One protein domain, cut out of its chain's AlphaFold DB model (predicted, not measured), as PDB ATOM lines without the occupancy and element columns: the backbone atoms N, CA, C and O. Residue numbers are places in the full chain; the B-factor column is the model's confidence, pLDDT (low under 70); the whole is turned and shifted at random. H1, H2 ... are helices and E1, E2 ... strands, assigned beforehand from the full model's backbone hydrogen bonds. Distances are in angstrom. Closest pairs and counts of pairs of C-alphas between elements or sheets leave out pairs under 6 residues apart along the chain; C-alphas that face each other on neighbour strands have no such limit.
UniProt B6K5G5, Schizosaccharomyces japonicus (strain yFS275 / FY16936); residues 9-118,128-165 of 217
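This is residues 9 to 118 and 128 to 165 of the 217 residues of a protein of Schizosaccharomyces japonicus (strain yFS275 / FY16936) (UniProt B6K5G5). One very long helix, H1, runs nearly the whole length of a rod, and the chain then folds back beside it as a broken line of three helices, H2, H3 and H4. Beside residues 15 to 30 of H1 a small two-stranded sheet, E1 and E2, fits between H1 and H4, with E2 next to H1 and E1 next to H4, and H5, which meets H1 at residues 12 to 16, slants away from it, its residues 157 to 165 sticking out. The printed part has 148 residues with five named helices and two named strands, in the order H1 H2 H3 H4 E1 E2 H5; the sheet is E1 - E2, antiparallel, and the class is mostly helix. It is extended, with a radius of gyration of the C-alphas of 24.4 A and spans of 80 by 39 by 20 A.

E1 is residues 111 to 116, 15.8 A long, and E2 is residues 130 to 135, 17.0 A. H1, residues 9 to 56, runs 68.8 A from C-alpha 9 at (-4.672, 42.640, -74.557) to C-alpha 56 at (-39.635, 40.458, -15.289). H2 is residues 62 to 84, 32.5 A; H3 is residues 87 to 92, 8.5 A; H4 is residues 94 to 109, 22.9 A. H5, residues 142 to 165, measures 34.6 A and ends with C-alpha 165 at (1.303, 52.849, -51.150).

E1 and E2 are antiparallel at 149 degrees, with N 112 and O 134 at 2.8 A and N 132 and O 114 at 3.0 A, within hydrogen-bond range. The closest C-alphas of E2 and H1 are those of Val 131 and Arg 23, 5.6 A apart; those of E1 and H4 are Leu 113 and Asn 103, 6.0 A. H1 is the hub, touching three helices. H1 and H2 form a helical hairpin at a shallow tilt of 26 degrees, opposite ways, closest at the C-alphas of Asn 47 and Gly 75, 5.6 A; H1 touches H2 with residues 40 to 54 alone. H1 and H4 only just touch, with 3 pairs of C-alphas within 8 A, closest at Leu 29 and Pro 95, 6.8 A. H1 and H5 also only just touch, with 3 such pairs, closest at Tyr 12 and Trp 148, 6.3 A, at a steep tilt of 58 degrees. H3 is close to H1 but not clearly touching, the C-alphas of Ile 92 and Arg 33 being 6.6 A apart. Every O i to N i+4 pair is within hydrogen-bond range in H2, H3 and H5, against 43 of 44 in H1 and 9 of 12 in H4.

The C-alphas farthest apart are those of Val 60 and Ala 143, 79.8 A. Residues 119 to 127 are not printed, and C-alphas 118 and 128 are 9.4 A apart across this cut, which falls in the link from E1 to E2. Of the links printed whole, E2 to H5 is short and the others are tight. The mean pLDDT of the printed part is 82.7; residues 56 to 60, 86 to 92, 94, 117 to 118 and 128 to 129 are under 70.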
ATOM      1  N   SER A   9      -4.699  41.701 -75.677       83.75
ATOM      2  CA  SER A   9      -4.672  42.640 -74.557       83.75
ATOM      3  C   SER A   9      -5.934  43.508 -74.480       83.75
ATOM      4  O   SER A   9      -6.448  43.724 -73.382       83.75
ATOM      5  N   ALA A  10      -6.483  43.960 -75.613       87.56
ATOM      6  CA  ALA A  10      -7.710  44.757 -75.650       87.56
ATOM      7  C   ALA A  10      -8.919  43.950 -75.153       87.56
ATOM      8  O   ALA A  10      -9.740  44.456 -74.383       87.56
ATOM      9  N   VAL A  11      -8.986  42.665 -75.519       88.31
ATOM     10  CA  VAL A  11     -10.016  41.739 -75.028       88.31
ATOM     11  C   VAL A  11      -9.883  41.536 -73.518       88.31
ATOM     12  O   VAL A  11     -10.883  41.626 -72.805       88.31
ATOM     13  N   TYR A  12      -8.662  41.358 -73.001       90.69
ATOM     14  CA  TYR A  12      -8.436  41.270 -71.555       90.69
ATOM     15  C   TYR A  12      -8.890  42.537 -70.818       90.69
ATOM     16  O   TYR A  12      -9.564  42.441 -69.795       90.69
ATOM     17  N   TYR A  13      -8.614  43.736 -71.337       91.56
ATOM     18  CA  TYR A  13      -9.125  44.967 -70.723       91.56
ATOM     19  C   TYR A  13     -10.658  45.024 -70.702       91.56
ATOM     20  O   TYR A  13     -11.231  45.417 -69.684       91.56
ATOM     21  N   ASN A  14     -11.323  44.585 -71.774       92.00
ATOM     22  CA  ASN A  14     -12.786  44.528 -71.851       92.00
ATOM     23  C   ASN A  14     -13.393  43.540 -70.835       92.00
ATOM     24  O   ASN A  14     -14.398  43.836 -70.187       92.00
ATOM     25  N   LEU A  15     -12.761  42.384 -70.633       89.75
ATOM     26  CA  LEU A  15     -13.170  41.428 -69.600       89.75
ATOM     27  C   LEU A  15     -12.956  41.995 -68.190       89.75
ATOM     28  O   LEU A  15     -13.779  41.792 -67.296       89.75
ATOM     29  N   LEU A  16     -11.881  42.758 -67.995       90.12
ATOM     30  CA  LEU A  16     -11.545  43.369 -66.715       90.12
ATOM     31  C   LEU A  16     -12.498  44.510 -66.338       90.12
ATOM     32  O   LEU A  16     -12.911  44.604 -65.181       90.12
ATOM     33  N   ILE A  17     -12.870  45.370 -67.294       91.06
ATOM     34  CA  ILE A  17     -13.863  46.426 -67.052       91.06
ATOM     35  C   ILE A  17     -15.240  45.820 -66.775       91.06
ATOM     36  O   ILE A  17     -15.941  46.272 -65.867       91.06
ATOM     37  N   LEU A  18     -15.596  44.743 -67.483       90.38
ATOM     38  CA  LEU A  18     -16.818  43.993 -67.234       90.38
ATOM     39  C   LEU A  18     -16.828  43.418 -65.808       90.38
ATOM     40  O   LEU A  18     -17.783  43.652 -65.064       90.38
ATOM     41  N   GLU A  19     -15.752  42.744 -65.387       90.88
ATOM     42  CA  GLU A  19     -15.603  42.241 -64.015       90.88
ATOM     43  C   GLU A  19     -15.720  43.371 -62.977       90.88
ATOM     44  O   GLU A  19     -16.430  43.227 -61.976       90.88
ATOM     45  N   ALA A  20     -15.072  44.514 -63.220       89.06
ATOM     46  CA  ALA A  20     -15.135  45.672 -62.333       89.06
ATOM     47  C   ALA A  20     -16.571  46.207 -62.186       89.06
ATOM     48  O   ALA A  20     -17.019  46.437 -61.062       89.06
ATOM     49  N   SER A  21     -17.322  46.320 -63.286       90.50
ATOM     50  CA  SER A  21     -18.720  46.777 -63.276       90.50
ATOM     51  C   SER A  21     -19.642  45.859 -62.455       90.50
ATOM     52  O   SER A  21     -20.448  46.324 -61.636       90.50
ATOM     53  N   PHE A  22     -19.477  44.536 -62.591       89.94
ATOM     54  CA  PHE A  22     -20.229  43.561 -61.803       89.94
ATOM     55  C   PHE A  22     -19.848  43.631 -60.328       89.94
ATOM     56  O   PHE A  22     -20.716  43.552 -59.455       89.94
ATOM     57  N   ARG A  23     -18.561  43.830 -60.032       87.69
ATOM     58  CA  ARG A  23     -18.071  43.982 -58.662       87.69
ATOM     59  C   ARG A  23     -18.640  45.235 -57.997       87.69
ATOM     60  O   ARG A  23     -19.074  45.147 -56.851       87.69
ATOM     61  N   GLU A  24     -18.674  46.377 -58.675       86.56
ATOM     62  CA  GLU A  24     -19.257  47.613 -58.131       86.56
ATOM     63  C   GLU A  24     -20.753  47.465 -57.853       86.56
ATOM     64  O   GLU A  24     -21.227  47.808 -56.763       86.56
ATOM     65  N   THR A  25     -21.483  46.856 -58.787       87.00
ATOM     66  CA  THR A  25     -22.909  46.563 -58.611       87.00
ATOM     67  C   THR A  25     -23.125  45.633 -57.415       87.00
ATOM     68  O   THR A  25     -23.905  45.941 -56.514       87.00
ATOM     69  N   TYR A  26     -22.358  44.546 -57.318       85.69
ATOM     70  CA  TYR A  26     -22.438  43.603 -56.203       85.69
ATOM     71  C   TYR A  26     -22.092  44.244 -54.846       85.69
ATOM     72  O   TYR A  26     -22.765  44.005 -53.838       85.69
ATOM     73  N   LEU A  27     -21.059  45.090 -54.800       84.56
ATOM     74  CA  LEU A  27     -20.654  45.793 -53.584       84.56
ATOM     75  C   LEU A  27     -21.691  46.831 -53.147       84.56
ATOM     76  O   LEU A  27     -21.963  46.934 -51.950       84.56
ATOM     77  N   SER A  28     -22.300  47.562 -54.084       83.88
ATOM     78  CA  SER A  28     -23.357  48.531 -53.769       83.88
ATOM     79  C   SER A  28     -24.598  47.844 -53.180       83.88
ATOM     80  O   SER A  28     -25.122  48.284 -52.150       83.88
ATOM     81  N   LEU A  29     -24.987  46.693 -53.738       82.94
ATOM     82  CA  LEU A  29     -26.062  45.836 -53.231       82.94
ATOM     83  C   LEU A  29     -25.758  45.325 -51.813       82.94
ATOM     84  O   LEU A  29     -26.596  45.409 -50.910       82.94
ATOM     85  N   ARG A  30     -24.531  44.847 -51.578       79.25
ATOM     86  CA  ARG A  30     -24.106  44.338 -50.265       79.25
ATOM     87  C   ARG A  30     -24.018  45.441 -49.209       79.25
ATOM     88  O   ARG A  30     -24.485  45.238 -48.090       79.25
ATOM     89  N   ALA A  31     -23.464  46.606 -49.545       82.00
ATOM     90  CA  ALA A  31     -23.366  47.746 -48.633       82.00
ATOM     91  C   ALA A  31     -24.749  48.252 -48.201       82.00
ATOM     92  O   ALA A  31     -24.941  48.660 -47.054       82.00
ATOM     93  N   ARG A  32     -25.728  48.188 -49.109       80.25
ATOM     94  CA  ARG A  32     -27.120  48.525 -48.824       80.25
ATOM     95  C   ARG A  32     -27.746  47.520 -47.850       80.25
ATOM     96  O   ARG A  32     -28.298  47.942 -46.836       80.25
ATOM     97  N   ARG A  33     -27.566  46.210 -48.071       80.88
ATOM     98  CA  ARG A  33     -28.090  45.141 -47.192       80.88
ATOM     99  C   ARG A  33     -27.662  45.292 -45.732       80.88
ATOM    100  O   ARG A  33     -28.488  45.108 -44.845       80.88
ATOM    101  N   TRP A  34     -26.402  45.641 -45.470       78.38
ATOM    102  CA  TRP A  34     -25.908  45.779 -44.095       78.38
ATOM    103  C   TRP A  34     -26.586  46.924 -43.340       78.38
ATOM    104  O   TRP A  34     -26.933  46.747 -42.180       78.38
ATOM    105  N   LYS A  35     -26.859  48.062 -43.990       82.31
ATOM    106  CA  LYS A  35     -27.558  49.193 -43.352       82.31
ATOM    107  C   LYS A  35     -28.975  48.811 -42.921       82.31
ATOM    108  O   LYS A  35     -29.373  49.100 -41.799       82.31
ATOM    109  N   TYR A  36     -29.704  48.116 -43.794       83.19
ATOM    110  CA  TYR A  36     -31.068  47.668 -43.506       83.19
ATOM    111  C   TYR A  36     -31.120  46.531 -42.484       83.19
ATOM    112  O   TYR A  36     -31.994  46.536 -41.626       83.19
ATOM    113  N   LEU A  37     -30.175  45.585 -42.527       84.06
ATOM    114  CA  LEU A  37     -30.086  44.536 -41.508       84.06
ATOM    115  C   LEU A  37     -29.708  45.098 -40.139       84.06
ATOM    116  O   LEU A  37     -30.272  44.659 -39.146       84.06
ATOM    117  N   LEU A  38     -28.809  46.084 -40.081       85.62
ATOM    118  CA  LEU A  38     -28.480  46.763 -38.828       85.62
ATOM    119  C   LEU A  38     -29.706  47.471 -38.257       85.62
ATOM    120  O   LEU A  38     -30.031  47.271 -37.091       85.62
ATOM    121  N   PHE A  39     -30.426  48.220 -39.092       87.50
ATOM    122  CA  PHE A  39     -31.664  48.879 -38.690       87.50
ATOM    123  C   PHE A  39     -32.709  47.883 -38.164       87.50
ATOM    124  O   PHE A  39     -33.247  48.067 -37.074       87.50
ATOM    125  N   LEU A  40     -32.934  46.781 -38.885       85.75
ATOM    126  CA  LEU A  40     -33.867  45.739 -38.462       85.75
ATOM    127  C   LEU A  40     -33.429  45.066 -37.155       85.75
ATOM    128  O   LEU A  40     -34.248  44.856 -36.265       85.75
ATOM    129  N   SER A  41     -32.139  44.748 -37.024       88.44
ATOM    130  CA  SER A  41     -31.600  44.142 -35.806       88.44
ATOM    131  C   SER A  41     -31.754  45.064 -34.597       88.44
ATOM    132  O   SER A  41     -32.124  44.596 -33.526       88.44
ATOM    133  N   ALA A  42     -31.567  46.377 -34.778       91.50
ATOM    134  CA  ALA A  42     -31.762  47.363 -33.722       91.50
ATOM    135  C   ALA A  42     -33.226  47.406 -33.253       91.50
ATOM    136  O   ALA A  42     -33.476  47.401 -32.052       91.50
ATOM    137  N   ILE A  43     -34.192  47.361 -34.180       89.31
ATOM    138  CA  ILE A  43     -35.625  47.288 -33.846       89.31
ATOM    139  C   ILE A  43     -35.964  45.978 -33.125       89.31
ATOM    140  O   ILE A  43     -36.753  45.984 -32.181       89.31
ATOM    141  N   PHE A  44     -35.380  44.851 -33.531       90.06
ATOM    142  CA  PHE A  44     -35.626  43.568 -32.871       90.06
ATOM    143  C   PHE A  44     -35.079  43.545 -31.435       90.06
ATOM    144  O   PHE A  44     -35.787  43.147 -30.515       90.06
ATOM    145  N   VAL A  45     -33.854  44.041 -31.226       92.88
ATOM    146  CA  VAL A  45     -33.239  44.172 -29.893       92.88
ATOM    147  C   VAL A  45     -34.023  45.143 -29.010       92.88
ATOM    148  O   VAL A  45     -34.220  44.862 -27.827       92.88
ATOM    149  N   TRP A  46     -34.515  46.247 -29.583       90.38
ATOM    150  CA  TRP A  46     -35.413  47.175 -28.897       90.38
ATOM    151  C   TRP A  46     -36.665  46.441 -28.405       90.38
ATOM    152  O   TRP A  46     -36.919  46.397 -27.205       90.38
ATOM    153  N   ASN A  47     -37.399  45.779 -29.305       89.06
ATOM    154  CA  ASN A  47     -38.601  45.018 -28.954       89.06
ATOM    155  C   ASN A  47     -38.329  43.948 -27.882       89.06
ATOM    156  O   ASN A  47     -39.074  43.853 -26.910       89.06
ATOM    157  N   ALA A  48     -37.239  43.186 -28.014       89.62
ATOM    158  CA  ALA A  48     -36.859  42.164 -27.040       89.62
ATOM    159  C   ALA A  48     -36.569  42.757 -25.650       89.62
ATOM    160  O   ALA A  48     -37.025  42.207 -24.650       89.62
ATOM    161  N   SER A  49     -35.878  43.900 -25.584       86.25
ATOM    162  CA  SER A  49     -35.582  44.601 -24.324       86.25
ATOM    163  C   SER A  49     -36.856  45.049 -23.604       86.25
ATOM    164  O   SER A  49     -37.009  44.812 -22.407       86.25
ATOM    165  N   PHE A  50     -37.805  45.654 -24.327       83.81
ATOM    166  CA  PHE A  50     -39.060  46.118 -23.727       83.81
ATOM    167  C   PHE A  50     -39.973  44.964 -23.314       83.81
ATOM    168  O   PHE A  50     -40.541  45.025 -22.222       83.81
ATOM    169  N   CYS A  51     -40.058  43.903 -24.125       81.12
ATOM    170  CA  CYS A  51     -40.741  42.667 -23.742       81.12
ATOM    171  C   CYS A  51     -40.134  42.078 -22.463       81.12
ATOM    172  O   CYS A  51     -40.866  41.773 -21.527       81.12
ATOM    173  N   TYR A  52     -38.806  41.978 -22.385       82.62
ATOM    174  CA  TYR A  52     -38.119  41.448 -21.207       82.62
ATOM    175  C   TYR A  52     -38.425  42.263 -19.941       82.62
ATOM    176  O   TYR A  52     -38.789  41.697 -18.911       82.62
ATOM    177  N   CYS A  53     -38.375  43.594 -20.032       75.19
ATOM    178  CA  CYS A  53     -38.720  44.476 -18.919       75.19
ATOM    179  C   CYS A  53     -40.199  44.363 -18.484       75.19
ATOM    180  O   CYS A  53     -40.472  44.466 -17.293       75.19
ATOM    181  N   VAL A  54     -41.147  44.110 -19.405       76.31
ATOM    182  CA  VAL A  54     -42.573  43.874 -19.066       76.31
ATOM    183  C   VAL A  54     -42.756  42.588 -18.266       76.31
ATOM    184  O   VAL A  54     -43.532  42.568 -17.314       76.31
ATOM    185  N   PHE A  55     -42.083  41.509 -18.672       72.06
ATOM    186  CA  PHE A  55     -42.283  40.195 -18.062       72.06
ATOM    187  C   PHE A  55     -41.600  40.060 -16.699       72.06
ATOM    188  O   PHE A  55     -42.140  39.386 -15.827       72.06
ATOM    189  N   TRP A  56     -40.436  40.688 -16.498       65.19
ATOM    190  CA  TRP A  56     -39.635  40.458 -15.289       65.19
ATOM    191  C   TRP A  56     -39.952  41.403 -14.119       65.19
ATOM    192  O   TRP A  56     -39.657  41.068 -12.974       65.19
ATOM    193  N   GLN A  57     -40.560  42.569 -14.365       61.75
ATOM    194  CA  GLN A  57     -41.002  43.483 -13.304       61.75
ATOM    195  C   GLN A  57     -42.395  44.049 -13.610       61.75
ATOM    196  O   GLN A  57     -42.506  45.056 -14.313       61.75
ATOM    197  N   PRO A  58     -43.479  43.465 -13.065       62.44
ATOM    198  CA  PRO A  58     -44.771  44.137 -13.071       62.44
ATOM    199  C   PRO A  58     -44.665  45.402 -12.202       62.44
ATOM    200  O   PRO A  58     -44.689  45.349 -10.976       62.44
ATOM    201  N   SER A  59     -44.471  46.551 -12.854       57.62
ATOM    202  CA  SER A  59     -44.362  47.867 -12.215       57.62
ATOM    203  C   SER A  59     -45.613  48.175 -11.389       57.62
ATOM    204  O   SER A  59     -46.716  48.213 -11.932       57.62
ATOM    205  N   VAL A  60     -45.428  48.486 -10.102       63.59
ATOM    206  CA  VAL A  60     -46.499  48.916  -9.179       63.59
ATOM    207  C   VAL A  60     -47.142  50.237  -9.641       63.59
ATOM    208  O   VAL A  60     -48.313  50.496  -9.379       63.59
ATOM    209  N   TYR A  61     -46.403  51.064 -10.393       79.25
ATOM    210  CA  TYR A  61     -46.906  52.310 -10.971       79.25
ATOM    211  C   TYR A  61     -47.655  52.056 -12.286       79.25
ATOM    212  O   TYR A  61     -47.060  51.646 -13.288       79.25
ATOM    213  N   ALA A  62     -48.948  52.387 -12.308       75.25
ATOM    214  CA  ALA A  62     -49.805  52.239 -13.485       75.25
ATOM    215  C   ALA A  62     -49.284  53.017 -14.710       75.25
ATOM    216  O   ALA A  62     -49.346  52.519 -15.829       75.25
ATOM    217  N   LEU A  63     -48.711  54.209 -14.509       75.81
ATOM    218  CA  LEU A  63     -48.200  55.065 -15.588       75.81
ATOM    219  C   LEU A  63     -46.989  54.450 -16.306       75.81
ATOM    220  O   LEU A  63     -46.960  54.420 -17.534       75.81
ATOM    221  N   LEU A  64     -46.025  53.896 -15.558       77.06
ATOM    222  CA  LEU A  64     -44.886  53.179 -16.143       77.06
ATOM    223  C   LEU A  64     -45.349  51.904 -16.851       77.06
ATOM    224  O   LEU A  64     -44.881  51.617 -17.948       77.06
ATOM    225  N   ALA A  65     -46.309  51.175 -16.276       79.06
ATOM    226  CA  ALA A  65     -46.877  49.990 -16.912       79.06
ATOM    227  C   ALA A  65     -47.600  50.324 -18.234       79.06
ATOM    228  O   ALA A  65     -47.469  49.587 -19.211       79.06
ATOM    229  N   LEU A  66     -48.328  51.446 -18.300       81.00
ATOM    230  CA  LEU A  66     -48.967  51.931 -19.528       81.00
ATOM    231  C   LEU A  66     -47.936  52.405 -20.560       81.00
ATOM    232  O   LEU A  66     -48.031  52.024 -21.725       81.00
ATOM    233  N   LEU A  67     -46.925  53.172 -20.142       83.81
ATOM    234  CA  LEU A  67     -45.851  53.649 -21.017       83.81
ATOM    235  C   LEU A  67     -45.077  52.479 -21.639       83.81
ATOM    236  O   LEU A  67     -44.811  52.468 -22.840       83.81
ATOM    237  N   GLN A  68     -44.777  51.461 -20.833       80.75
ATOM    238  CA  GLN A  68     -44.097  50.245 -21.260       80.75
ATOM    239  C   GLN A  68     -44.926  49.470 -22.301       80.75
ATOM    240  O   GLN A  68     -44.390  49.039 -23.322       80.75
ATOM    241  N   LYS A  69     -46.245  49.336 -22.090       83.62
ATOM    242  CA  LYS A  69     -47.162  48.691 -23.047       83.62
ATOM    243  C   LYS A  69     -47.290  49.479 -24.350       83.62
ATOM    244  O   LYS A  69     -47.233  48.879 -25.418       83.62
ATOM    245  N   LEU A  70     -47.409  50.806 -24.276       88.56
ATOM    246  CA  LEU A  70     -47.444  51.679 -25.453       88.56
ATOM    247  C   LEU A  70     -46.139  51.589 -26.250       88.56
ATOM    248  O   LEU A  70     -46.182  51.463 -27.469       88.56
ATOM    249  N   CYS A  71     -44.986  51.576 -25.576       86.31
ATOM    250  CA  CYS A  71     -43.681  51.443 -26.226       86.31
ATOM    251  C   CYS A  71     -43.474  50.054 -26.858       86.31
ATOM    252  O   CYS A  71     -42.916  49.931 -27.949       86.31
ATOM    253  N   CYS A  72     -43.980  48.996 -26.217       86.12
ATOM    254  CA  CYS A  72     -44.001  47.659 -26.807       86.12
ATOM    255  C   CYS A  72     -44.894  47.616 -28.058       86.12
ATOM    256  O   CYS A  72     -44.510  47.047 -29.079       86.12
ATOM    257  N   LEU A  73     -46.069  48.251 -28.008       89.44
ATOM    258  CA  LEU A  73     -47.013  48.284 -29.123       89.44
ATOM    259  C   LEU A  73     -46.449  49.079 -30.310       89.44
ATOM    260  O   LEU A  73     -46.535  48.614 -31.445       89.44
ATOM    261  N   THR A  74     -45.787  50.216 -30.069       90.12
ATOM    262  CA  THR A  74     -45.114  50.981 -31.135       90.12
ATOM    263  C   THR A  74     -43.951  50.207 -31.755       90.12
ATOM    264  O   THR A  74     -43.790  50.233 -32.977       90.12
ATOM    265  N   GLY A  75     -43.179  49.458 -30.960       91.00
ATOM    266  CA  GLY A  75     -42.120  48.576 -31.455       91.00
ATOM    267  C   GLY A  75     -42.643  47.462 -32.371       91.00
ATOM    268  O   GLY A  75     -42.073  47.238 -33.445       91.00
ATOM    269  N   VAL A  76     -43.748  46.812 -31.988       90.88
ATOM    270  CA  VAL A  76     -44.383  45.730 -32.762       90.88
ATOM    271  C   VAL A  76     -45.016  46.266 -34.043       90.88
ATOM    272  O   VAL A  76     -44.806  45.691 -35.111       90.88
ATOM    273  N   VAL A  77     -45.731  47.394 -33.973       93.50
ATOM    274  CA  VAL A  77     -46.316  48.048 -35.157       93.50
ATOM    275  C   VAL A  77     -45.220  48.459 -36.142       93.50
ATOM    276  O   VAL A  77     -45.351  48.202 -37.336       93.50
ATOM    277  N   THR A  78     -44.105  49.019 -35.661       91.81
ATOM    278  CA  THR A  78     -42.964  49.397 -36.515       91.81
ATOM    279  C   THR A  78     -42.328  48.174 -37.188       91.81
ATOM    280  O   THR A  78     -41.990  48.222 -38.371       91.81
ATOM    281  N   LEU A  79     -42.198  47.057 -36.462       88.12
ATOM    282  CA  LEU A  79     -41.677  45.797 -36.999       88.12
ATOM    283  C   LEU A  79     -42.614  45.213 -38.065       88.12
ATOM    284  O   LEU A  79     -42.153  44.855 -39.149       88.12
ATOM    285  N   LEU A  80     -43.922  45.181 -37.796       88.56
ATOM    286  CA  LEU A  80     -44.938  44.733 -38.749       88.56
ATOM    287  C   LEU A  80     -44.930  45.586 -40.012       88.56
ATOM    288  O   LEU A  80     -44.884  45.031 -41.106       88.56
ATOM    289  N   LEU A  81     -44.901  46.915 -39.879       88.00
ATOM    290  CA  LEU A  81     -44.852  47.821 -41.024       88.00
ATOM    291  C   LEU A  81     -43.633  47.523 -41.905       88.00
ATOM    292  O   LEU A  81     -43.746  47.475 -43.125       88.00
ATOM    293  N   PHE A  82     -42.475  47.261 -41.295       84.94
ATOM    294  CA  PHE A  82     -41.255  46.942 -42.030       84.94
ATOM    295  C   PHE A  82     -41.306  45.563 -42.707       84.94
ATOM    296  O   PHE A  82     -40.860  45.419 -43.849       84.94
ATOM    297  N   CYS A  83     -41.873  44.557 -42.038       78.00
ATOM    298  CA  CYS A  83     -42.082  43.228 -42.613       78.00
ATOM    299  C   CYS A  83     -43.077  43.262 -43.783       78.00
ATOM    300  O   CYS A  83     -42.802  42.684 -44.836       78.00
ATOM    301  N   PHE A  84     -44.195  43.974 -43.625       81.50
ATOM    302  CA  PHE A  84     -45.250  44.087 -44.633       81.50
ATOM    303  C   PHE A  84     -44.916  45.042 -45.772       81.50
ATOM    304  O   PHE A  84     -45.398  44.842 -46.883       81.50
ATOM    305  N   SER A  85     -44.049  46.031 -45.546       82.81
ATOM    306  CA  SER A  85     -43.635  46.999 -46.565       82.81
ATOM    307  C   SER A  85     -43.041  46.344 -47.824       82.81
ATOM    308  O   SER A  85     -42.861  47.017 -48.836       82.81
ATOM    309  N   GLY A  86     -42.721  45.040 -47.811       66.75
ATOM    310  CA  GLY A  86     -42.300  44.288 -49.001       66.75
ATOM    311  C   GLY A  86     -40.887  44.644 -49.482       66.75
ATOM    312  O   GLY A  86     -40.240  43.857 -50.177       66.75
ATOM    313  N   LEU A  87     -40.346  45.770 -49.005       65.25
ATOM    314  CA  LEU A  87     -38.952  46.180 -49.123       65.25
ATOM    315  C   LEU A  87     -38.000  45.125 -48.545       65.25
ATOM    316  O   LEU A  87     -36.893  44.971 -49.056       65.25
ATOM    317  N   TYR A  88     -38.421  44.354 -47.537       67.81
ATOM    318  CA  TYR A  88     -37.629  43.265 -46.954       67.81
ATOM    319  C   TYR A  88     -37.357  42.134 -47.963       67.81
ATOM    320  O   TYR A  88     -36.199  41.776 -48.205       67.81
ATOM    321  N   SER A  89     -38.414  41.623 -48.604       61.09
ATOM    322  CA  SER A  89     -38.334  40.542 -49.601       61.09
ATOM    323  C   SER A  89     -37.483  40.959 -50.803       61.09
ATOM    324  O   SER A  89     -36.562  40.243 -51.213       61.09
ATOM    325  N   SER A  90     -37.709  42.179 -51.298       61.59
ATOM    326  CA  SER A  90     -36.989  42.728 -52.449       61.59
ATOM    327  C   SER A  90     -35.537  43.099 -52.149       61.59
ATOM    328  O   SER A  90     -34.717  43.079 -53.057       61.59
ATOM    329  N   THR A  91     -35.169  43.403 -50.901       66.38
ATOM    330  CA  THR A  91     -33.804  43.869 -50.578       66.38
ATOM    331  C   THR A  91     -32.878  42.739 -50.123       66.38
ATOM    332  O   THR A  91     -31.673  42.783 -50.383       66.38
ATOM    333  N   ILE A  92     -33.401  41.702 -49.459       67.38
ATOM    334  CA  ILE A  92     -32.567  40.647 -48.855       67.38
ATOM    335  C   ILE A  92     -32.359  39.451 -49.787       67.38
ATOM    336  O   ILE A  92     -31.278  38.858 -49.765       67.38
ATOM    337  N   VAL A  93     -33.344  39.131 -50.633       71.31
ATOM    338  CA  VAL A  93     -33.288  37.991 -51.568       71.31
ATOM    339  C   VAL A  93     -32.612  38.365 -52.894       71.31
ATOM    340  O   VAL A  93     -32.063  37.518 -53.595       71.31
ATOM    341  N   TYR A  94     -32.581  39.650 -53.243       69.44
ATOM    342  CA  TYR A  94     -32.001  40.121 -54.498       69.44
ATOM    343  C   TYR A  94     -30.525  39.755 -54.754       69.44
ATOM    344  O   TYR A  94     -30.226  39.415 -55.894       69.44
ATOM    345  N   PRO A  95     -29.578  39.756 -53.790       72.06
ATOM    346  CA  PRO A  95     -28.176  39.467 -54.107       72.06
ATOM    347  C   PRO A  95     -27.943  38.036 -54.611       72.06
ATOM    348  O   PRO A  95     -27.058  37.832 -55.436       72.06
ATOM    349  N   THR A  96     -28.726  37.050 -54.156       73.38
ATOM    350  CA  THR A  96     -28.632  35.677 -54.680       73.38
ATOM    351  C   THR A  96     -29.271  35.583 -56.063       73.38
ATOM    352  O   THR A  96     -28.701  34.971 -56.962       73.38
ATOM    353  N   LYS A  97     -30.398  36.273 -56.276       84.25
ATOM    354  CA  LYS A  97     -31.073  36.345 -57.580       84.25
ATOM    355  C   LYS A  97     -30.253  37.085 -58.640       84.25
ATOM    356  O   LYS A  97     -30.230  36.651 -59.785       84.25
ATOM    357  N   TYR A  98     -29.547  38.152 -58.267       85.25
ATOM    358  CA  TYR A  98     -28.696  38.938 -59.163       85.25
ATOM    359  C   TYR A  98     -27.654  38.053 -59.847       85.25
ATOM    360  O   TYR A  98     -27.570  38.028 -61.068       85.25
ATOM    361  N   VAL A  99     -26.943  37.235 -59.069       86.00
ATOM    362  CA  VAL A  99     -25.925  36.314 -59.591       86.00
ATOM    363  C   VAL A  99     -26.541  35.290 -60.544       86.00
ATOM    364  O   VAL A  99     -25.956  35.005 -61.584       86.00
ATOM    365  N   LEU A 100     -27.730  34.759 -60.230       86.56
ATOM    366  CA  LEU A 100     -28.438  33.842 -61.127       86.56
ATOM    367  C   LEU A 100     -28.842  34.513 -62.448       86.56
ATOM    368  O   LEU A 100     -28.609  33.942 -63.512       86.56
ATOM    369  N   TYR A 101     -29.419  35.715 -62.399       89.44
ATOM    370  CA  TYR A 101     -29.822  36.443 -63.604       89.44
ATOM    371  C   TYR A 101     -28.616  36.824 -64.466       89.44
ATOM    372  O   TYR A 101     -28.644  36.616 -65.677       89.44
ATOM    373  N   THR A 102     -27.532  37.295 -63.848       89.06
ATOM    374  CA  THR A 102     -26.291  37.622 -64.557       89.06
ATOM    375  C   THR A 102     -25.615  36.375 -65.127       89.06
ATOM    376  O   THR A 102     -25.130  36.405 -66.250       89.06
ATOM    377  N   ASN A 103     -25.627  35.238 -64.429       90.88
ATOM    378  CA  ASN A 103     -25.108  33.989 -64.994       90.88
ATOM    379  C   ASN A 103     -25.942  33.488 -66.182       90.88
ATOM    380  O   ASN A 103     -25.390  32.897 -67.112       90.88
ATOM    381  N   LYS A 104     -27.255  33.753 -66.198       91.06
ATOM    382  CA  LYS A 104     -28.112  33.435 -67.347       91.06
ATOM    383  C   LYS A 104     -27.723  34.250 -68.584       91.06
ATOM    384  O   LYS A 104     -27.689  33.685 -69.673       91.06
ATOM    385  N   THR A 105     -27.399  35.533 -68.423       89.25
ATOM    386  CA  THR A 105     -26.953  36.387 -69.535       89.25
ATOM    387  C   THR A 105     -25.509  36.096 -69.950       89.25
ATOM    388  O   THR A 105     -25.224  36.014 -71.140       89.25
ATOM    389  N   LEU A 106     -24.603  35.843 -69.002       89.81
ATOM    390  CA  LEU A 106     -23.195  35.535 -69.288       89.81
ATOM    391  C   LEU A 106     -22.979  34.182 -69.970       89.81
ATOM    392  O   LEU A 106     -21.989  34.009 -70.682       89.81
ATOM    393  N   ARG A 107     -23.926  33.245 -69.831       86.31
ATOM    394  CA  ARG A 107     -23.891  31.969 -70.558       86.31
ATOM    395  C   ARG A 107     -23.835  32.165 -72.075       86.31
ATOM    396  O   ARG A 107     -23.198  31.356 -72.743       86.31
ATOM    397  N   LEU A 108     -24.457  33.224 -72.600       86.81
ATOM    398  CA  LEU A 108     -24.421  33.561 -74.028       86.81
ATOM    399  C   LEU A 108     -23.018  33.992 -74.489       86.81
ATOM    400  O   LEU A 108     -22.660  33.770 -75.637       86.81
ATOM    401  N   PHE A 109     -22.210  34.543 -73.580       84.94
ATOM    402  CA  PHE A 109     -20.834  34.975 -73.832       84.94
ATOM    403  C   PHE A 109     -19.786  33.937 -73.394       84.94
ATOM    404  O   PHE A 109     -18.603  34.253 -73.348       84.94
ATOM    405  N   TYR A 110     -20.199  32.711 -73.039       86.44
ATOM    406  CA  TYR A 110     -19.322  31.645 -72.520       86.44
ATOM    407  C   TYR A 110     -18.479  32.043 -71.298       86.44
ATOM    408  O   TYR A 110     -17.394  31.515 -71.055       86.44
ATOM    409  N   VAL A 111     -19.010  32.945 -70.480       87.00
ATOM    410  CA  VAL A 111     -18.380  33.415 -69.248       87.00
ATOM    411  C   VAL A 111     -19.258  33.027 -68.059       87.00
ATOM    412  O   VAL A 111     -20.480  32.925 -68.168       87.00
ATOM    413  N   ARG A 112     -18.646  32.772 -66.903       86.94
ATOM    414  CA  ARG A 112     -19.342  32.484 -65.647       86.94
ATOM    415  C   ARG A 112     -18.912  33.462 -64.565       86.94
ATOM    416  O   ARG A 112     -17.731  33.757 -64.402       86.94
ATOM    417  N   LEU A 113     -19.892  33.947 -63.814       86.31
ATOM    418  CA  LEU A 113     -19.694  34.816 -62.668       86.31
ATOM    419  C   LEU A 113     -19.658  33.972 -61.398       86.31
ATOM    420  O   LEU A 113     -20.670  33.375 -61.011       86.31
ATOM    421  N   VAL A 114     -18.500  33.940 -60.742       85.31
ATOM    422  CA  VAL A 114     -18.314  33.216 -59.484       85.31
ATOM    423  C   VAL A 114     -18.229  34.219 -58.341       85.31
ATOM    424  O   VAL A 114     -17.476  35.194 -58.374       85.31
ATOM    425  N   VAL A 115     -19.038  33.982 -57.310       83.19
ATOM    426  CA  VAL A 115     -18.993  34.750 -56.066       83.19
ATOM    427  C   VAL A 115     -18.017  34.065 -55.131       83.19
ATOM    428  O   VAL A 115     -18.226  32.911 -54.762       83.19
ATOM    429  N   THR A 116     -16.988  34.783 -54.700       78.62
ATOM    430  CA  THR A 116     -16.091  34.284 -53.660       78.62
ATOM    431  C   THR A 116     -16.734  34.585 -52.306       78.62
ATOM    432  O   THR A 116     -16.877  35.768 -51.954       78.62
ATOM    433  N   PRO A 117     -17.159  33.571 -51.531       68.19
ATOM    434  CA  PRO A 117     -17.730  33.816 -50.219       68.19
ATOM    435  C   PRO A 117     -16.689  34.507 -49.338       68.19
ATOM    436  O   PRO A 117     -15.522  34.123 -49.274       68.19
ATOM    437  N   PHE A 118     -17.117  35.566 -48.654       65.69
ATOM    438  CA  PHE A 118     -16.278  36.193 -47.643       65.69
ATOM    439  C   PHE A 118     -16.331  35.316 -46.394       65.69
ATOM    440  O   PHE A 118     -17.345  35.325 -45.695       65.69
ATOM    441  N   ASP A 128      -9.619  38.876 -54.006       59.75
ATOM    442  CA  ASP A 128     -10.798  38.659 -54.848       59.75
ATOM    443  C   ASP A 128     -12.126  38.844 -54.103       59.75
ATOM    444  O   ASP A 128     -13.138  38.236 -54.445       59.75
ATOM    445  N   ALA A 129     -12.144  39.653 -53.038       63.94
ATOM    446  CA  ALA A 129     -13.344  39.843 -52.228       63.94
ATOM    447  C   ALA A 129     -14.538  40.345 -53.069       63.94
ATOM    448  O   ALA A 129     -14.561  41.494 -53.517       63.94
ATOM    449  N   GLY A 130     -15.556  39.492 -53.217       74.44
ATOM    450  CA  GLY A 130     -16.801  39.795 -53.915       74.44
ATOM    451  C   GLY A 130     -17.051  38.821 -55.055       74.44
ATOM    452  O   GLY A 130     -17.563  37.727 -54.835       74.44
ATOM    453  N   VAL A 131     -16.728  39.251 -56.268       80.81
ATOM    454  CA  VAL A 131     -17.085  38.558 -57.504       80.81
ATOM    455  C   VAL A 131     -15.901  38.607 -58.460       80.81
ATOM    456  O   VAL A 131     -15.211  39.633 -58.516       80.81
ATOM    457  N   HIS A 132     -15.676  37.505 -59.172       85.94
ATOM    458  CA  HIS A 132     -14.671  37.398 -60.218       85.94
ATOM    459  C   HIS A 132     -15.213  36.631 -61.427       85.94
ATOM    460  O   HIS A 132     -16.161  35.845 -61.327       85.94
ATOM    461  N   LEU A 133     -14.610  36.894 -62.582       87.06
ATOM    462  CA  LEU A 133     -14.988  36.287 -63.848       87.06
ATOM    463  C   LEU A 133     -14.202  34.987 -64.073       87.06
ATOM    464  O   LEU A 133     -12.989  34.957 -63.854       87.06
ATOM    465  N   VAL A 134     -14.883  33.935 -64.527       85.88
ATOM    466  CA  VAL A 134     -14.282  32.659 -64.946       85.88
ATOM    467  C   VAL A 134     -14.694  32.384 -66.386       85.88
ATOM    468  O   VAL A 134     -15.884  32.385 -66.709       85.88
ATOM    469  N   LEU A 135     -13.718  32.164 -67.263       85.88
ATOM    470  CA  LEU A 135     -13.971  31.854 -68.668       85.88
ATOM    471  C   LEU A 135     -14.265  30.359 -68.816       85.88
ATOM    472  O   LEU A 135     -13.690  29.522 -68.125       85.88
ATOM    473  N   SER A 136     -15.198  30.011 -69.702       84.81
ATOM    474  CA  SER A 136     -15.503  28.614 -70.011       84.81
ATOM    475  C   SER A 136     -14.526  28.078 -71.057       84.81
ATOM    476  O   SER A 136     -14.429  28.639 -72.146       84.81
ATOM    477  N   SER A 137     -13.922  26.916 -70.794       77.12
ATOM    478  CA  SER A 137     -13.031  26.192 -71.727       77.12
ATOM    479  C   SER A 137     -13.684  25.758 -73.043       77.12
ATOM    480  O   SER A 137     -13.015  25.290 -73.952       77.12
ATOM    481  N   LYS A 138     -15.010  25.898 -73.160       76.38
ATOM    482  CA  LYS A 138     -15.770  25.524 -74.363       76.38
ATOM    483  C   LYS A 138     -15.633  26.498 -75.535       76.38
ATOM    484  O   LYS A 138     -15.920  26.095 -76.652       76.38
ATOM    485  N   ALA A 139     -15.296  27.760 -75.280       75.75
ATOM    486  CA  ALA A 139     -15.258  28.793 -76.322       75.75
ATOM    487  C   ALA A 139     -13.925  29.540 -76.405       75.75
ATOM    488  O   ALA A 139     -13.701  30.260 -77.371       75.75
ATOM    489  N   PHE A 140     -13.054  29.371 -75.411       80.88
ATOM    490  CA  PHE A 140     -11.744  30.005 -75.367       80.88
ATOM    491  C   PHE A 140     -10.661  28.935 -75.310       80.88
ATOM    492  O   PHE A 140     -10.824  27.929 -74.619       80.88
ATOM    493  N   ASP A 141      -9.567  29.178 -76.029       86.31
ATOM    494  CA  ASP A 141      -8.373  28.340 -75.974       86.31
ATOM    495  C   ASP A 141      -7.766  28.344 -74.559       86.31
ATOM    496  O   ASP A 141      -7.841  29.342 -73.838       86.31
ATOM    497  N   ILE A 142      -7.147  27.235 -74.155       85.81
ATOM    498  CA  ILE A 142      -6.566  27.065 -72.815       85.81
ATOM    499  C   ILE A 142      -5.453  28.094 -72.593       85.81
ATOM    500  O   ILE A 142      -5.423  28.751 -71.554       85.81
ATOM    501  N   ALA A 143      -4.621  28.338 -73.611       86.44
ATOM    502  CA  ALA A 143      -3.575  29.358 -73.560       86.44
ATOM    503  C   ALA A 143      -4.137  30.778 -73.345       86.44
ATOM    504  O   ALA A 143      -3.521  31.606 -72.670       86.44
ATOM    505  N   PHE A 144      -5.327  31.063 -73.882       88.06
ATOM    506  CA  PHE A 144      -6.006  32.341 -73.673       88.06
ATOM    507  C   PHE A 144      -6.557  32.467 -72.248       88.06
ATOM    508  O   PHE A 144      -6.476  33.538 -71.645       88.06
ATOM    509  N   ILE A 145      -7.094  31.379 -71.690       87.81
ATOM    510  CA  ILE A 145      -7.584  31.343 -70.306       87.81
ATOM    511  C   ILE A 145      -6.425  31.574 -69.331       87.81
ATOM    512  O   ILE A 145      -6.531  32.443 -68.465       87.81
ATOM    513  N   ASP A 146      -5.301  30.886 -69.528       89.56
ATOM    514  CA  ASP A 146      -4.100  31.057 -68.708       89.56
ATOM    515  C   ASP A 146      -3.543  32.486 -68.820       89.56
ATOM    516  O   ASP A 146      -3.207  33.126 -67.817       89.56
ATOM    517  N   GLY A 147      -3.514  33.039 -70.040       90.12
ATOM    518  CA  GLY A 147      -3.128  34.429 -70.289       90.12
ATOM    519  C   GLY A 147      -4.028  35.438 -69.569       90.12
ATOM    520  O   GLY A 147      -3.533  36.398 -68.965       90.12
ATOM    521  N   TRP A 148      -5.341  35.202 -69.570       88.75
ATOM    522  CA  TRP A 148      -6.318  36.002 -68.833       88.75
ATOM    523  C   TRP A 148      -6.109  35.919 -67.315       88.75
ATOM    524  O   TRP A 148      -6.067  36.957 -66.644       88.75
ATOM    525  N   GLU A 149      -5.955  34.718 -66.755       88.81
ATOM    526  CA  GLU A 149      -5.767  34.527 -65.312       88.81
ATOM    527  C   GLU A 149      -4.484  35.193 -64.812       88.81
ATOM    528  O   GLU A 149      -4.488  35.864 -63.768       88.81
ATOM    529  N   TYR A 150      -3.406  35.083 -65.592       90.50
ATOM    530  CA  TYR A 150      -2.152  35.768 -65.318       90.50
ATOM    531  C   TYR A 150      -2.329  37.292 -65.333       90.50
ATOM    532  O   TYR A 150      -1.988  37.973 -64.357       90.50
ATOM    533  N   PHE A 151      -2.927  37.840 -66.397       90.31
ATOM    534  CA  PHE A 151      -3.168  39.279 -66.537       90.31
ATOM    535  C   PHE A 151      -4.041  39.838 -65.402       90.31
ATOM    536  O   PHE A 151      -3.700  40.853 -64.782       90.31
ATOM    537  N   ARG A 152      -5.137  39.149 -65.069       88.69
ATOM    538  CA  ARG A 152      -6.057  39.530 -63.988       88.69
ATOM    539  C   ARG A 152      -5.350  39.566 -62.634       88.69
ATOM    540  O   ARG A 152      -5.497  40.532 -61.879       88.69
ATOM    541  N   THR A 153      -4.553  38.540 -62.332       88.25
ATOM    542  CA  THR A 153      -3.802  38.442 -61.072       88.25
ATOM    543  C   THR A 153      -2.796  39.583 -60.944       88.25
ATOM    544  O   THR A 153      -2.747  40.259 -59.911       88.25
ATOM    545  N   GLN A 154      -2.047  39.866 -62.012       89.56
ATOM    546  CA  GLN A 154      -1.101  40.981 -62.053       89.56
ATOM    547  C   GLN A 154      -1.794  42.329 -61.844       89.56
ATOM    548  O   GLN A 154      -1.341  43.149 -61.037       89.56
ATOM    549  N   TYR A 155      -2.940  42.545 -62.493       88.38
ATOM    550  CA  TYR A 155      -3.719  43.767 -62.328       88.38
ATOM    551  C   TYR A 155      -4.192  43.967 -60.879       88.38
ATOM    552  O   TYR A 155      -4.037  45.052 -60.304       88.38
ATOM    553  N   LEU A 156      -4.726  42.920 -60.245       83.50
ATOM    554  CA  LEU A 156      -5.192  42.969 -58.856       83.50
ATOM    555  C   LEU A 156      -4.043  43.203 -57.869       83.50
ATOM    556  O   LEU A 156      -4.165  44.013 -56.942       83.50
ATOM    557  N   LEU A 157      -2.901  42.544 -58.075       88.62
ATOM    558  CA  LEU A 157      -1.687  42.771 -57.291       88.62
ATOM    559  C   LEU A 157      -1.215  44.223 -57.410       88.62
ATOM    560  O   LEU A 157      -0.948  44.866 -56.389       88.62
ATOM    561  N   ALA A 158      -1.178  44.765 -58.627       88.00
ATOM    562  CA  ALA A 158      -0.828  46.157 -58.877       88.00
ATOM    563  C   ALA A 158      -1.807  47.125 -58.186       88.00
ATOM    564  O   ALA A 158      -1.373  48.070 -57.519       88.00
ATOM    565  N   GLN A 159      -3.121  46.870 -58.246       83.38
ATOM    566  CA  GLN A 159      -4.117  47.667 -57.520       83.38
ATOM    567  C   GLN A 159      -3.908  47.634 -56.001       83.38
ATOM    568  O   GLN A 159      -4.014  48.663 -55.330       83.38
ATOM    569  N   ASN A 160      -3.595  46.469 -55.436       81.88
ATOM    570  CA  ASN A 160      -3.351  46.334 -54.003       81.88
ATOM    571  C   ASN A 160      -2.065  47.038 -53.569       81.88
ATOM    572  O   ASN A 160      -2.055  47.686 -52.522       81.88
ATOM    573  N   ARG A 161      -1.007  46.982 -54.388       83.50
ATOM    574  CA  ARG A 161       0.215  47.775 -54.181       83.50
ATOM    575  C   ARG A 161      -0.110  49.269 -54.158       83.50
ATOM    576  O   ARG A 161       0.243  49.935 -53.190       83.50
ATOM    577  N   ARG A 162      -0.893  49.768 -55.123       82.19
ATOM    578  CA  ARG A 162      -1.364  51.169 -55.144       82.19
ATOM    579  C   ARG A 162      -2.157  51.541 -53.886       82.19
ATOM    580  O   ARG A 162      -1.951  52.613 -53.326       82.19
ATOM    581  N   LYS A 163      -3.040  50.661 -53.398       76.88
ATOM    582  CA  LYS A 163      -3.818  50.894 -52.163       76.88
ATOM    583  C   LYS A 163      -2.953  50.902 -50.898       76.88
ATOM    584  O   LYS A 163      -3.254  51.676 -49.998       76.88
ATOM    585  N   LYS A 164      -1.899  50.081 -50.833       77.06
ATOM    586  CA  LYS A 164      -0.925  50.066 -49.725       77.06
ATOM    587  C   LYS A 164       0.001  51.282 -49.746       77.06
ATOM    588  O   LYS A 164       0.318  51.816 -48.693       77.06
ATOM    589  N   MET A 165       0.418  51.702 -50.940       73.62
ATOM    590  CA  MET A 165       1.303  52.849 -51.150       73.62
ATOM    591  C   MET A 165       0.592  54.189 -51.017       73.62
ATOM    592  O   MET A 165       1.264  55.191 -50.813       73.62
TER     593      MET A 165